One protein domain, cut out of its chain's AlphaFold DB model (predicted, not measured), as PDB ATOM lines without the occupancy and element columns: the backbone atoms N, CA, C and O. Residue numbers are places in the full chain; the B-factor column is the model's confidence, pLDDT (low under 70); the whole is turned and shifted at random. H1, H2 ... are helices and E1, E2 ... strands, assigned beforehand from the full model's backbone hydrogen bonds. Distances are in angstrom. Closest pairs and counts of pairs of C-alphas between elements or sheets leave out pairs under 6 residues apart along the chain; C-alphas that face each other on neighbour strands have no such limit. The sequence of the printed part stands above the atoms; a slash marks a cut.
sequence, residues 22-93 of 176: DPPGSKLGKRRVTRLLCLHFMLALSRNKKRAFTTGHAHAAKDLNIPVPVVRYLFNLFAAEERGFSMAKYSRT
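This is residues 22 to 93 of the 176 residues of the protein "Hypothetical protein" of Fibrocapsa japonica (UniProt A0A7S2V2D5). A long helix, H1, forms a handle that makes much of the length, and near its last residues sits a small head of two shorter helices, H2 and H3, with a short two-stranded hairpin, E1 and E2. H2 and H3 touch and are set about perpendicular to each other, while the hairpin lies at the end of the model away from the first residues of H1, where the link between H1 and H2 also pairs briefly with E2. The printed part has 72 residues with three named helices and two named strands, in the order H1, H2, H3, E1, E2; the sheet has the order E1, E2 and is antiparallel, and the class is mostly helix. The whole is loose, with a radius of gyration of the C-alphas of 14.4 A, and its C-alphas span 49 by 19 by 19 A.

The first element is H1, residues 27 to 47, which touches no helix. H2, residues 57 to 64, is close to H1 but not clearly touching it; their closest C-alphas, those of Ala 44 and Leu 64, are 6.2 A apart. The lines of H1 and H2 stand at 90 degrees, about perpendicular. H3, residues 68 to 78, is also close to H1 but not clearly touching it; the closest C-alphas, those of Met 42 and Leu 74, are 7.6 A apart. H1 and H3 run the same way at a steep tilt of 67 degrees, only just short of about perpendicular. H2 and H3 touch, with 7 pairs of C-alphas within 8 A, and the closest C-alphas are those of Ala 61 and Val 68, 5.3 A apart. Their lines stand at 89 degrees, about perpendicular. In H1, H2 and H3 every O i to N i+4 pair is within hydrogen-bond range. E1, residues 80 to 82, and E2, residues 89 to 91, form a hairpin of antiparallel strands, with 139 degrees between their N-to-C directions. The C-alphas of Glu 81 and Tyr 90 face each other at 4.6 A. Across this pair N 80 and O 91 are within hydrogen-bond range at 2.8 A, and N 82 and O 89 at 2.7 A. Residues 52 to 53 pair with residues 90 to 91 of E2, antiparallel. The closest C-alphas of H3 and E2 are those of Phe 75 and Tyr 90, 7.3 A apart. H1 is apart from E1 and E2, and H2 is apart from both strands too.

H1 begins at Lys 27, with its C-alpha at (132.654, 162.308, 121.946), and ends at Arg 47, with its C-alpha at (160.438, 152.662, 129.281); it is 30.3 A long from first to last C-alpha. H2 runs from His 57 to Leu 64 over 10.3 A. H3 runs from Val 68 to Phe 78 over 15.1 A. E1 runs from Ala 80 to Glu 82. E2 runs from Lys 89 to Ser 91, where its last C-alpha is at (166.717, 164.550, 135.139).

The two C-alphas farthest apart are those of Asp 22 and Phe 85, at 50.2 A, and the first and last printed C-alphas, of Asp 22 and Thr 93, are 38.5 A apart. The printed part runs from residue 22 to 93 with no cut. The links from H2 to H3 and from H3 to E1 are tight, those from H1 to H2 and from E1 to E2 are short, and no link is long. The mean pLDDT of the printed part is 85.8; it is under 70 at residue 24 and at residues 84 to 87, which belong to the link between E1 and E2.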
ATOM      1  N   ASP A  22     132.953 151.811 120.984       73.19
ATOM      2  CA  ASP A  22     132.478 153.129 120.565       73.19
ATOM      3  C   ASP A  22     133.157 153.560 119.255       73.19
ATOM      4  O   ASP A  22     134.390 153.506 119.166       73.19
ATOM      5  N   PRO A  23     132.412 154.084 118.265       73.50
ATOM      6  CA  PRO A  23     133.019 154.604 117.052       73.50
ATOM      7  C   PRO A  23     133.940 155.789 117.395       73.50
ATOM      8  O   PRO A  23     133.556 156.659 118.196       73.50
ATOM      9  N   PRO A  24     135.136 155.885 116.781       66.56
ATOM     10  CA  PRO A  24     136.136 156.906 117.110       66.56
ATOM     11  C   PRO A  24     135.657 158.345 116.850       66.56
ATOM     12  O   PRO A  24     136.201 159.289 117.419       66.56
ATOM     13  N   GLY A  25     134.602 158.528 116.047       72.25
ATOM     14  CA  GLY A  25     133.957 159.823 115.815       72.25
ATOM     15  C   GLY A  25     133.106 160.341 116.986       72.25
ATOM     16  O   GLY A  25     132.876 161.550 117.078       72.25
ATOM     17  N   SER A  26     132.672 159.472 117.906       84.00
ATOM     18  CA  SER A  26     131.843 159.862 119.055       84.00
ATOM     19  C   SER A  26     132.641 160.664 120.094       84.00
ATOM     20  O   SER A  26     133.849 160.484 120.251       84.00
ATOM     21  N   LYS A  27     131.984 161.544 120.868       82.31
ATOM     22  CA  LYS A  27     132.654 162.308 121.946       82.31
ATOM     23  C   LYS A  27     133.331 161.384 122.973       82.31
ATOM     24  O   LYS A  27     134.420 161.698 123.456       82.31
ATOM     25  N   LEU A  28     132.699 160.254 123.297       79.00
ATOM     26  CA  LEU A  28     133.228 159.244 124.220       79.00
ATOM     27  C   LEU A  28     134.420 158.494 123.613       79.00
ATOM     28  O   LEU A  28     135.457 158.384 124.271       79.00
ATOM     29  N   GLY A  29     134.315 158.085 122.345       83.81
ATOM     30  CA  GLY A  29     135.406 157.480 121.582       83.81
ATOM     31  C   GLY A  29     136.629 158.393 121.514       83.81
ATOM     32  O   GLY A  29     137.719 157.980 121.903       83.81
ATOM     33  N   LYS A  30     136.443 159.674 121.163       86.69
ATOM     34  CA  LYS A  30     137.518 160.682 121.149       86.69
ATOM     35  C   LYS A  30     138.222 160.785 122.501       86.69
ATOM     36  O   LYS A  30     139.438 160.650 122.561       86.69
ATOM     37  N   ARG A  31     137.471 160.943 123.602       88.69
ATOM     38  CA  ARG A  31     138.049 161.006 124.961       88.69
ATOM     39  C   ARG A  31     138.845 159.747 125.305       88.69
ATOM     40  O   ARG A  31     139.910 159.848 125.914       88.69
ATOM     41  N   ARG A  32     138.337 158.568 124.942       87.62
ATOM     42  CA  ARG A  32     139.007 157.289 125.205       87.62
ATOM     43  C   ARG A  32     140.294 157.147 124.394       87.62
ATOM     44  O   ARG A  32     141.321 156.805 124.975       87.62
ATOM     45  N   VAL A  33     140.265 157.483 123.106       89.69
ATOM     46  CA  VAL A  33     141.448 157.490 122.231       89.69
ATOM     47  C   VAL A  33     142.493 158.479 122.745       89.69
ATOM     48  O   VAL A  33     143.659 158.116 122.858       89.69
ATOM     49  N   THR A  34     142.093 159.688 123.156       91.31
ATOM     50  CA  THR A  34     143.017 160.656 123.768       91.31
ATOM     51  C   THR A  34     143.678 160.085 125.021       91.31
ATOM     52  O   THR A  34     144.891 160.184 125.167       91.31
ATOM     53  N   ARG A  35     142.915 159.431 125.907       92.56
ATOM     54  CA  ARG A  35     143.470 158.774 127.103       92.56
ATOM     55  C   ARG A  35     144.443 157.649 126.745       92.56
ATOM     56  O   ARG A  35     145.487 157.547 127.381       92.56
ATOM     57  N   LEU A  36     144.140 156.837 125.731       92.12
ATOM     58  CA  LEU A  36     145.047 155.791 125.244       92.12
ATOM     59  C   LEU A  36     146.339 156.375 124.676       92.12
ATOM     60  O   LEU A  36     147.420 155.872 124.975       92.12
ATOM     61  N   LEU A  37     146.238 157.465 123.918       92.19
ATOM     62  CA  LEU A  37     147.392 158.157 123.360       92.19
ATOM     63  C   LEU A  37     148.266 158.768 124.469       92.19
ATOM     64  O   LEU A  37     149.481 158.582 124.476       92.19
ATOM     65  N   CYS A  38     147.651 159.417 125.462       94.25
ATOM     66  CA  CYS A  38     148.356 159.903 126.649       94.25
ATOM     67  C   CYS A  38     149.064 158.765 127.395       94.25
ATOM     68  O   CYS A  38     150.227 158.914 127.774       94.25
ATOM     69  N   LEU A  39     148.396 157.621 127.577       94.38
ATOM     70  CA  LEU A  39     148.981 156.450 128.224       94.38
ATOM     71  C   LEU A  39     150.188 155.926 127.442       94.38
ATOM     72  O   LEU A  39     151.232 155.664 128.036       94.38
ATOM     73  N   HIS A  40     150.064 155.817 126.120       93.06
ATOM     74  CA  HIS A  40     151.149 155.393 125.243       93.06
ATOM     75  C   HIS A  40     152.387 156.291 125.402       93.06
ATOM     76  O   HIS A  40     153.486 155.785 125.631       93.06
ATOM     77  N   PHE A  41     152.211 157.615 125.386       94.25
ATOM     78  CA  PHE A  41     153.315 158.562 125.567       94.25
ATOM     79  C   PHE A  41     153.960 158.474 126.957       94.25
ATOM     80  O   PHE A  41     155.187 158.500 127.080       94.25
ATOM     81  N   MET A  42     153.160 158.305 128.015       95.00
ATOM     82  CA  MET A  42     153.685 158.100 129.369       95.00
ATOM     83  C   MET A  42     154.459 156.778 129.494       95.00
ATOM     84  O   MET A  42     155.510 156.736 130.140       95.00
ATOM     85  N   LEU A  43     153.986 155.706 128.851       93.31
ATOM     86  CA  LEU A  43     154.677 154.417 128.798       93.31
ATOM     87  C   LEU A  43     156.001 154.517 128.034       93.31
ATOM     88  O   LEU A  43     157.011 154.007 128.519       93.31
ATOM     89  N   ALA A  44     156.024 155.204 126.889       91.75
ATOM     90  CA  ALA A  44     157.244 155.455 126.121       91.75
ATOM     91  C   ALA A  44     158.289 156.203 126.965       91.75
ATOM     92  O   ALA A  44     159.439 155.765 127.069       91.75
ATOM     93  N   LEU A  45     157.871 157.256 127.674       91.94
ATOM     94  CA  LEU A  45     158.743 157.965 128.607       91.94
ATOM     95  C   LEU A  45     159.231 157.049 129.742       91.94
ATOM     96  O   LEU A  45     160.419 157.047 130.063       91.94
ATOM     97  N   SER A  46     158.348 156.252 130.350       91.25
ATOM     98  CA  SER A  46     158.694 155.342 131.453       91.25
ATOM     99  C   SER A  46     159.703 154.260 131.044       91.25
ATOM    100  O   SER A  46     160.610 153.942 131.816       91.25
ATOM    101  N   ARG A  47     159.560 153.706 129.834       88.88
ATOM    102  CA  ARG A  47     160.438 152.662 129.281       88.88
ATOM    103  C   ARG A  47     161.833 153.176 128.961       88.88
ATOM    104  O   ARG A  47     162.795 152.411 129.037       88.88
ATOM    105  N   ASN A  48     161.956 154.457 128.625       87.12
ATOM    106  CA  ASN A  48     163.259 155.060 128.415       87.12
ATOM    107  C   ASN A  48     164.073 154.977 129.720       87.12
ATOM    108  O   ASN A  48     163.650 155.474 130.762       87.12
ATOM    109  N   LYS A  49     165.241 154.329 129.677       80.06
ATOM    110  CA  LYS A  49     166.115 154.139 130.847       80.06
ATOM    111  C   LYS A  49     167.082 155.306 131.073       80.06
ATOM    112  O   LYS A  49     167.764 155.316 132.099       80.06
ATOM    113  N   LYS A  50     167.129 156.293 130.166       81.81
ATOM    114  CA  LYS A  50     167.954 157.502 130.315       81.81
ATOM    115  C   LYS A  50     167.563 158.221 131.613       81.81
ATOM    116  O   LYS A  50     166.391 158.545 131.838       81.81
ATOM    117  N   ARG A  51     168.551 158.420 132.492       72.25
ATOM    118  CA  ARG A  51     168.385 159.144 133.768       72.25
ATOM    119  C   ARG A  51     168.323 160.653 133.561       72.25
ATOM    120  O   ARG A  51     167.592 161.326 134.282       72.25
ATOM    121  N   ALA A  52     169.056 161.138 132.563       78.88
ATOM    122  CA  ALA A  52     169.072 162.527 132.152       78.88
ATOM    123  C   ALA A  52     168.877 162.645 130.636       78.88
ATOM    124  O   ALA A  52     169.381 161.821 129.871       78.88
ATOM    125  N   PHE A  53     168.156 163.680 130.228       81.81
ATOM    126  CA  PHE A  53     168.044 164.147 128.858       81.81
ATOM    127  C   PHE A  53     168.885 165.413 128.762       81.81
ATOM    128  O   PHE A  53     168.521 166.453 129.302       81.81
ATOM    129  N   THR A  54     170.058 165.280 128.155       75.31
ATOM    130  CA  THR A  54     170.988 166.388 127.893       75.31
ATOM    131  C   THR A  54     170.674 167.102 126.584       75.31
ATOM    132  O   THR A  54     171.194 168.180 126.327       75.31
ATOM    133  N   THR A  55     169.829 166.499 125.750       71.62
ATOM    134  CA  THR A  55     169.383 167.047 124.477       71.62
ATOM    135  C   THR A  55     168.027 167.733 124.659       71.62
ATOM    136  O   THR A  55     167.168 167.249 125.399       71.62
ATOM    137  N   GLY A  56     167.833 168.880 124.000       79.19
ATOM    138  CA  GLY A  56     166.597 169.660 124.109       79.19
ATOM    139  C   GLY A  56     165.337 168.883 123.690       79.19
ATOM    140  O   GLY A  56     165.407 167.831 123.049       79.19
ATOM    141  N   HIS A  57     164.160 169.434 124.006       86.25
ATOM    142  CA  HIS A  57     162.849 168.796 123.797       86.25
ATOM    143  C   HIS A  57     162.637 168.183 122.401       86.25
ATOM    144  O   HIS A  57     162.028 167.123 122.287       86.25
ATOM    145  N   ALA A  58     163.146 168.821 121.342       87.12
ATOM    146  CA  ALA A  58     163.001 168.345 119.966       87.12
ATOM    147  C   ALA A  58     163.732 167.018 119.705       87.12
ATOM    148  O   ALA A  58     163.247 166.181 118.948       87.12
ATOM    149  N   HIS A  59     164.880 166.802 120.343       86.94
ATOM    150  CA  HIS A  59     165.619 165.551 120.204       86.94
ATOM    151  C   HIS A  59     164.957 164.440 121.022       86.94
ATOM    152  O   HIS A  59     164.734 163.348 120.511       86.94
ATOM    153  N   ALA A  60     164.533 164.751 122.252       87.06
ATOM    154  CA  ALA A  60     163.759 163.825 123.075       87.06
ATOM    155  C   ALA A  60     162.442 163.396 122.396       87.06
ATOM    156  O   ALA A  60     162.046 162.238 122.501       87.06
ATOM    157  N   ALA A  61     161.788 164.302 121.664       90.25
ATOM    158  CA  ALA A  61     160.608 164.014 120.849       90.25
ATOM    159  C   ALA A  61     160.877 162.990 119.742       90.25
ATOM    160  O   ALA A  61     160.090 162.059 119.580       90.25
ATOM    161  N   LYS A  62     162.006 163.113 119.032       89.44
ATOM    162  CA  LYS A  62     162.419 162.131 118.018       89.44
ATOM    163  C   LYS A  62     162.761 160.782 118.653       89.44
ATOM    164  O   LYS A  62     162.229 159.766 118.223       89.44
ATOM    165  N   ASP A  63     163.562 160.788 119.718       88.81
ATOM    166  CA  ASP A  63     163.987 159.579 120.440       88.81
ATOM    167  C   ASP A  63     162.808 158.767 120.985       88.81
ATOM    168  O   ASP A  63     162.818 157.538 120.967       88.81
ATOM    169  N   LEU A  64     161.811 159.459 121.538       88.94
ATOM    170  CA  LEU A  64     160.644 158.833 122.153       88.94
ATOM    171  C   LEU A  64     159.508 158.593 121.153       88.94
ATOM    172  O   LEU A  64     158.541 157.925 121.513       88.94
ATOM    173  N   ASN A  65     159.612 159.137 119.935       89.75
ATOM    174  CA  ASN A  65     158.535 159.203 118.951       89.75
ATOM    175  C   ASN A  65     157.250 159.845 119.526       89.75
ATOM    176  O   ASN A  65     156.149 159.305 119.425       89.75
ATOM    177  N   ILE A  66     157.406 160.993 120.195       92.31
ATOM    178  CA  ILE A  66     156.328 161.747 120.856       92.31
ATOM    179  C   ILE A  66     156.320 163.180 120.307       92.31
ATOM    180  O   ILE A  66     157.388 163.775 120.180       92.31
ATOM    181  N   PRO A  67     155.153 163.803 120.052       93.88
ATOM    182  CA  PRO A  67     155.093 165.206 119.648       93.88
ATOM    183  C   PRO A  67     155.784 166.149 120.646       93.88
ATOM    184  O   PRO A  67     155.583 166.045 121.858       93.88
ATOM    185  N   VAL A  68     156.539 167.133 120.140       93.12
ATOM    186  CA  VAL A  68     157.301 168.100 120.960       93.12
ATOM    187  C   VAL A  68     156.461 168.763 122.064       93.12
ATOM    188  O   VAL A  68     156.931 168.802 123.206       93.12
ATOM    189  N   PRO A  69     155.217 169.232 121.811       94.50
ATOM    190  CA  PRO A  69     154.403 169.845 122.864       94.50
ATOM    191  C   PRO A  69     154.092 168.883 124.017       94.50
ATOM    192  O   PRO A  69     154.056 169.295 125.175       94.50
ATOM    193  N   VAL A  70     153.910 167.597 123.707       94.56
ATOM    194  CA  VAL A  70     153.633 166.552 124.697       94.56
ATOM    195  C   VAL A  70     154.891 166.230 125.493       94.56
ATOM    196  O   VAL A  70     154.810 166.121 126.712       94.56
ATOM    197  N   VAL A  71     156.060 166.135 124.850       93.38
ATOM    198  CA  VAL A  71     157.332 165.938 125.566       93.38
ATOM    199  C   VAL A  71     157.582 167.069 126.552       93.38
ATOM    200  O   VAL A  71     157.864 166.796 127.715       93.38
ATOM    201  N   ARG A  72     157.408 168.324 126.121       92.44
ATOM    202  CA  ARG A  72     157.533 169.497 126.996       92.44
ATOM    203  C   ARG A  72     156.604 169.389 128.205       92.44
ATOM    204  O   ARG A  72     157.033 169.574 129.337       92.44
ATOM    205  N   TYR A  73     155.343 169.030 127.976       94.00
ATOM    206  CA  TYR A  73     154.375 168.845 129.056       94.00
ATOM    207  C   TYR A  73     154.767 167.709 130.017       94.00
ATOM    208  O   TYR A  73     154.721 167.878 131.235       94.00
ATOM    209  N   LEU A  74     155.196 166.560 129.490       93.94
ATOM    210  CA  LEU A  74     155.627 165.425 130.305       93.94
ATOM    211  C   LEU A  74     156.896 165.734 131.107       93.94
ATOM    212  O   LEU A  74     156.995 165.314 132.258       93.94
ATOM    213  N   PHE A  75     157.852 166.467 130.534       92.19
ATOM    214  CA  PHE A  75     159.070 166.877 131.233       92.19
ATOM    215  C   PHE A  75     158.749 167.845 132.366       92.19
ATOM    216  O   PHE A  75     159.204 167.613 133.479       92.19
ATOM    217  N   ASN A  76     157.861 168.814 132.144       92.25
ATOM    218  CA  ASN A  76     157.408 169.719 133.204       92.25
ATOM    219  C   ASN A  76     156.745 168.985 134.386       92.25
ATOM    220  O   ASN A  76     156.808 169.451 135.520       92.25
ATOM    221  N   LEU A  77     156.091 167.842 134.144       93.88
ATOM    222  CA  LEU A  77     155.398 167.083 135.193       93.88
ATOM    223  C   LEU A  77     156.255 166.021 135.888       93.88
ATOM    224  O   LEU A  77     156.027 165.738 137.075       93.88
ATOM    225  N   PHE A  78     157.158 165.386 135.136       94.38
ATOM    226  CA  PHE A  78     157.840 164.145 135.515       94.38
ATOM    227  C   PHE A  78     159.367 164.202 135.372       94.38
ATOM    228  O   PHE A  78     160.021 163.170 135.535       94.38
ATOM    229  N   ALA A  79     159.946 165.364 135.080       91.75
ATOM    230  CA  ALA A  79     161.383 165.607 135.115       91.75
ATOM    231  C   ALA A  79     161.686 166.901 135.886       91.75
ATOM    232  O   ALA A  79     160.846 167.787 136.003       91.75
ATOM    233  N   ALA A  80     162.882 166.977 136.456       88.81
ATOM    234  CA  ALA A  80     163.426 168.180 137.058       88.81
ATOM    235  C   ALA A  80     164.384 168.821 136.056       88.81
ATOM    236  O   ALA A  80     165.235 168.133 135.489       88.81
ATOM    237  N   GLU A  81     164.234 170.119 135.830       87.44
ATOM    238  CA  GLU A  81     165.188 170.886 135.039       87.44
ATOM    239  C   GLU A  81     166.412 171.212 135.902       87.44
ATOM    240  O   GLU A  81     166.315 171.859 136.944       87.44
ATOM    241  N   GLU A  82     167.572 170.729 135.478       83.31
ATOM    242  CA  GLU A  82     168.867 171.094 136.029       83.31
ATOM    243  C   GLU A  82     169.332 172.371 135.325       83.31
ATOM    244  O   GLU A  82     169.529 172.387 134.106       83.31
ATOM    245  N   ARG A  83     169.509 173.453 136.093       73.50
ATOM    246  CA  ARG A  83     170.054 174.712 135.574       73.50
ATOM    247  C   ARG A  83     171.519 174.496 135.183       73.50
ATOM    248  O   ARG A  83     172.383 174.400 136.049       73.50
ATOM    249  N   GLY A  84     171.780 174.391 133.882       63.75
ATOM    250  CA  GLY A  84     173.118 174.352 133.290       63.75
ATOM    251  C   GLY A  84     173.414 175.617 132.482       63.75
ATOM    252  O   GLY A  84     172.498 176.317 132.062       63.75
ATOM    253  N   PHE A  85     174.699 175.897 132.249       60.56
ATOM    254  CA  PHE A  85     175.172 177.134 131.612       60.56
ATOM    255  C   PHE A  85     174.867 177.261 130.104       60.56
ATOM    256  O   PHE A  85     174.907 178.375 129.594       60.56
ATOM    257  N   SER A  86     174.569 176.175 129.373       66.69
ATOM    258  CA  SER A  86     174.367 176.258 127.909       66.69
ATOM    259  C   SER A  86     173.254 175.383 127.319       66.69
ATOM    260  O   SER A  86     172.785 175.675 126.221       66.69
ATOM    261  N   MET A  87     172.786 174.342 128.020       69.25
ATOM    262  CA  MET A  87     171.650 173.521 127.586       69.25
ATOM    263  C   MET A  87     170.773 173.104 128.767       69.25
ATOM    264  O   MET A  87     171.283 172.695 129.812       69.25
ATOM    265  N   ALA A  88     169.452 173.173 128.573       72.62
ATOM    266  CA  ALA A  88     168.479 172.659 129.530       72.62
ATOM    267  C   ALA A  88     168.647 171.141 129.650       72.62
ATOM    268  O   ALA A  88     168.459 170.396 128.684       72.62
ATOM    269  N   LYS A  89     169.024 170.689 130.844       84.56
ATOM    270  CA  LYS A  89     169.203 169.277 131.159       84.56
ATOM    271  C   LYS A  89     168.043 168.838 132.033       84.56
ATOM    272  O   LYS A  89     167.764 169.458 133.047       84.56
ATOM    273  N   TYR A  90     167.378 167.753 131.664       86.31
ATOM    274  CA  TYR A  90     166.252 167.225 132.434       86.31
ATOM    275  C   TYR A  90     166.648 165.921 133.102       86.31
ATOM    276  O   TYR A  90     167.064 164.991 132.411       86.31
ATOM    277  N   SER A  91     166.484 165.801 134.415       88.38
ATOM    278  CA  SER A  91     166.717 164.550 135.139       88.38
ATOM    279  C   SER A  91     165.445 164.015 135.777       88.38
ATOM    280  O   SER A  91     164.539 164.748 136.168       88.38
ATOM    281  N   ARG A  92     165.332 162.687 135.848       89.25
ATOM    282  CA  ARG A  92     164.182 162.028 136.478       89.25
ATOM    283  C   ARG A  92     164.615 161.371 137.770       89.25
ATOM    284  O   ARG A  92     165.203 160.289 137.766       89.25
ATOM    285  N   THR A  93     164.294 162.031 138.876       89.88
ATOM    286  CA  THR A  93     164.486 161.474 140.215       89.88
ATOM    287  C   THR A  93     163.584 160.255 140.425       89.88
ATOM    288  O   THR A  93     162.576 160.063 139.734       89.88
TER     289      THR A  93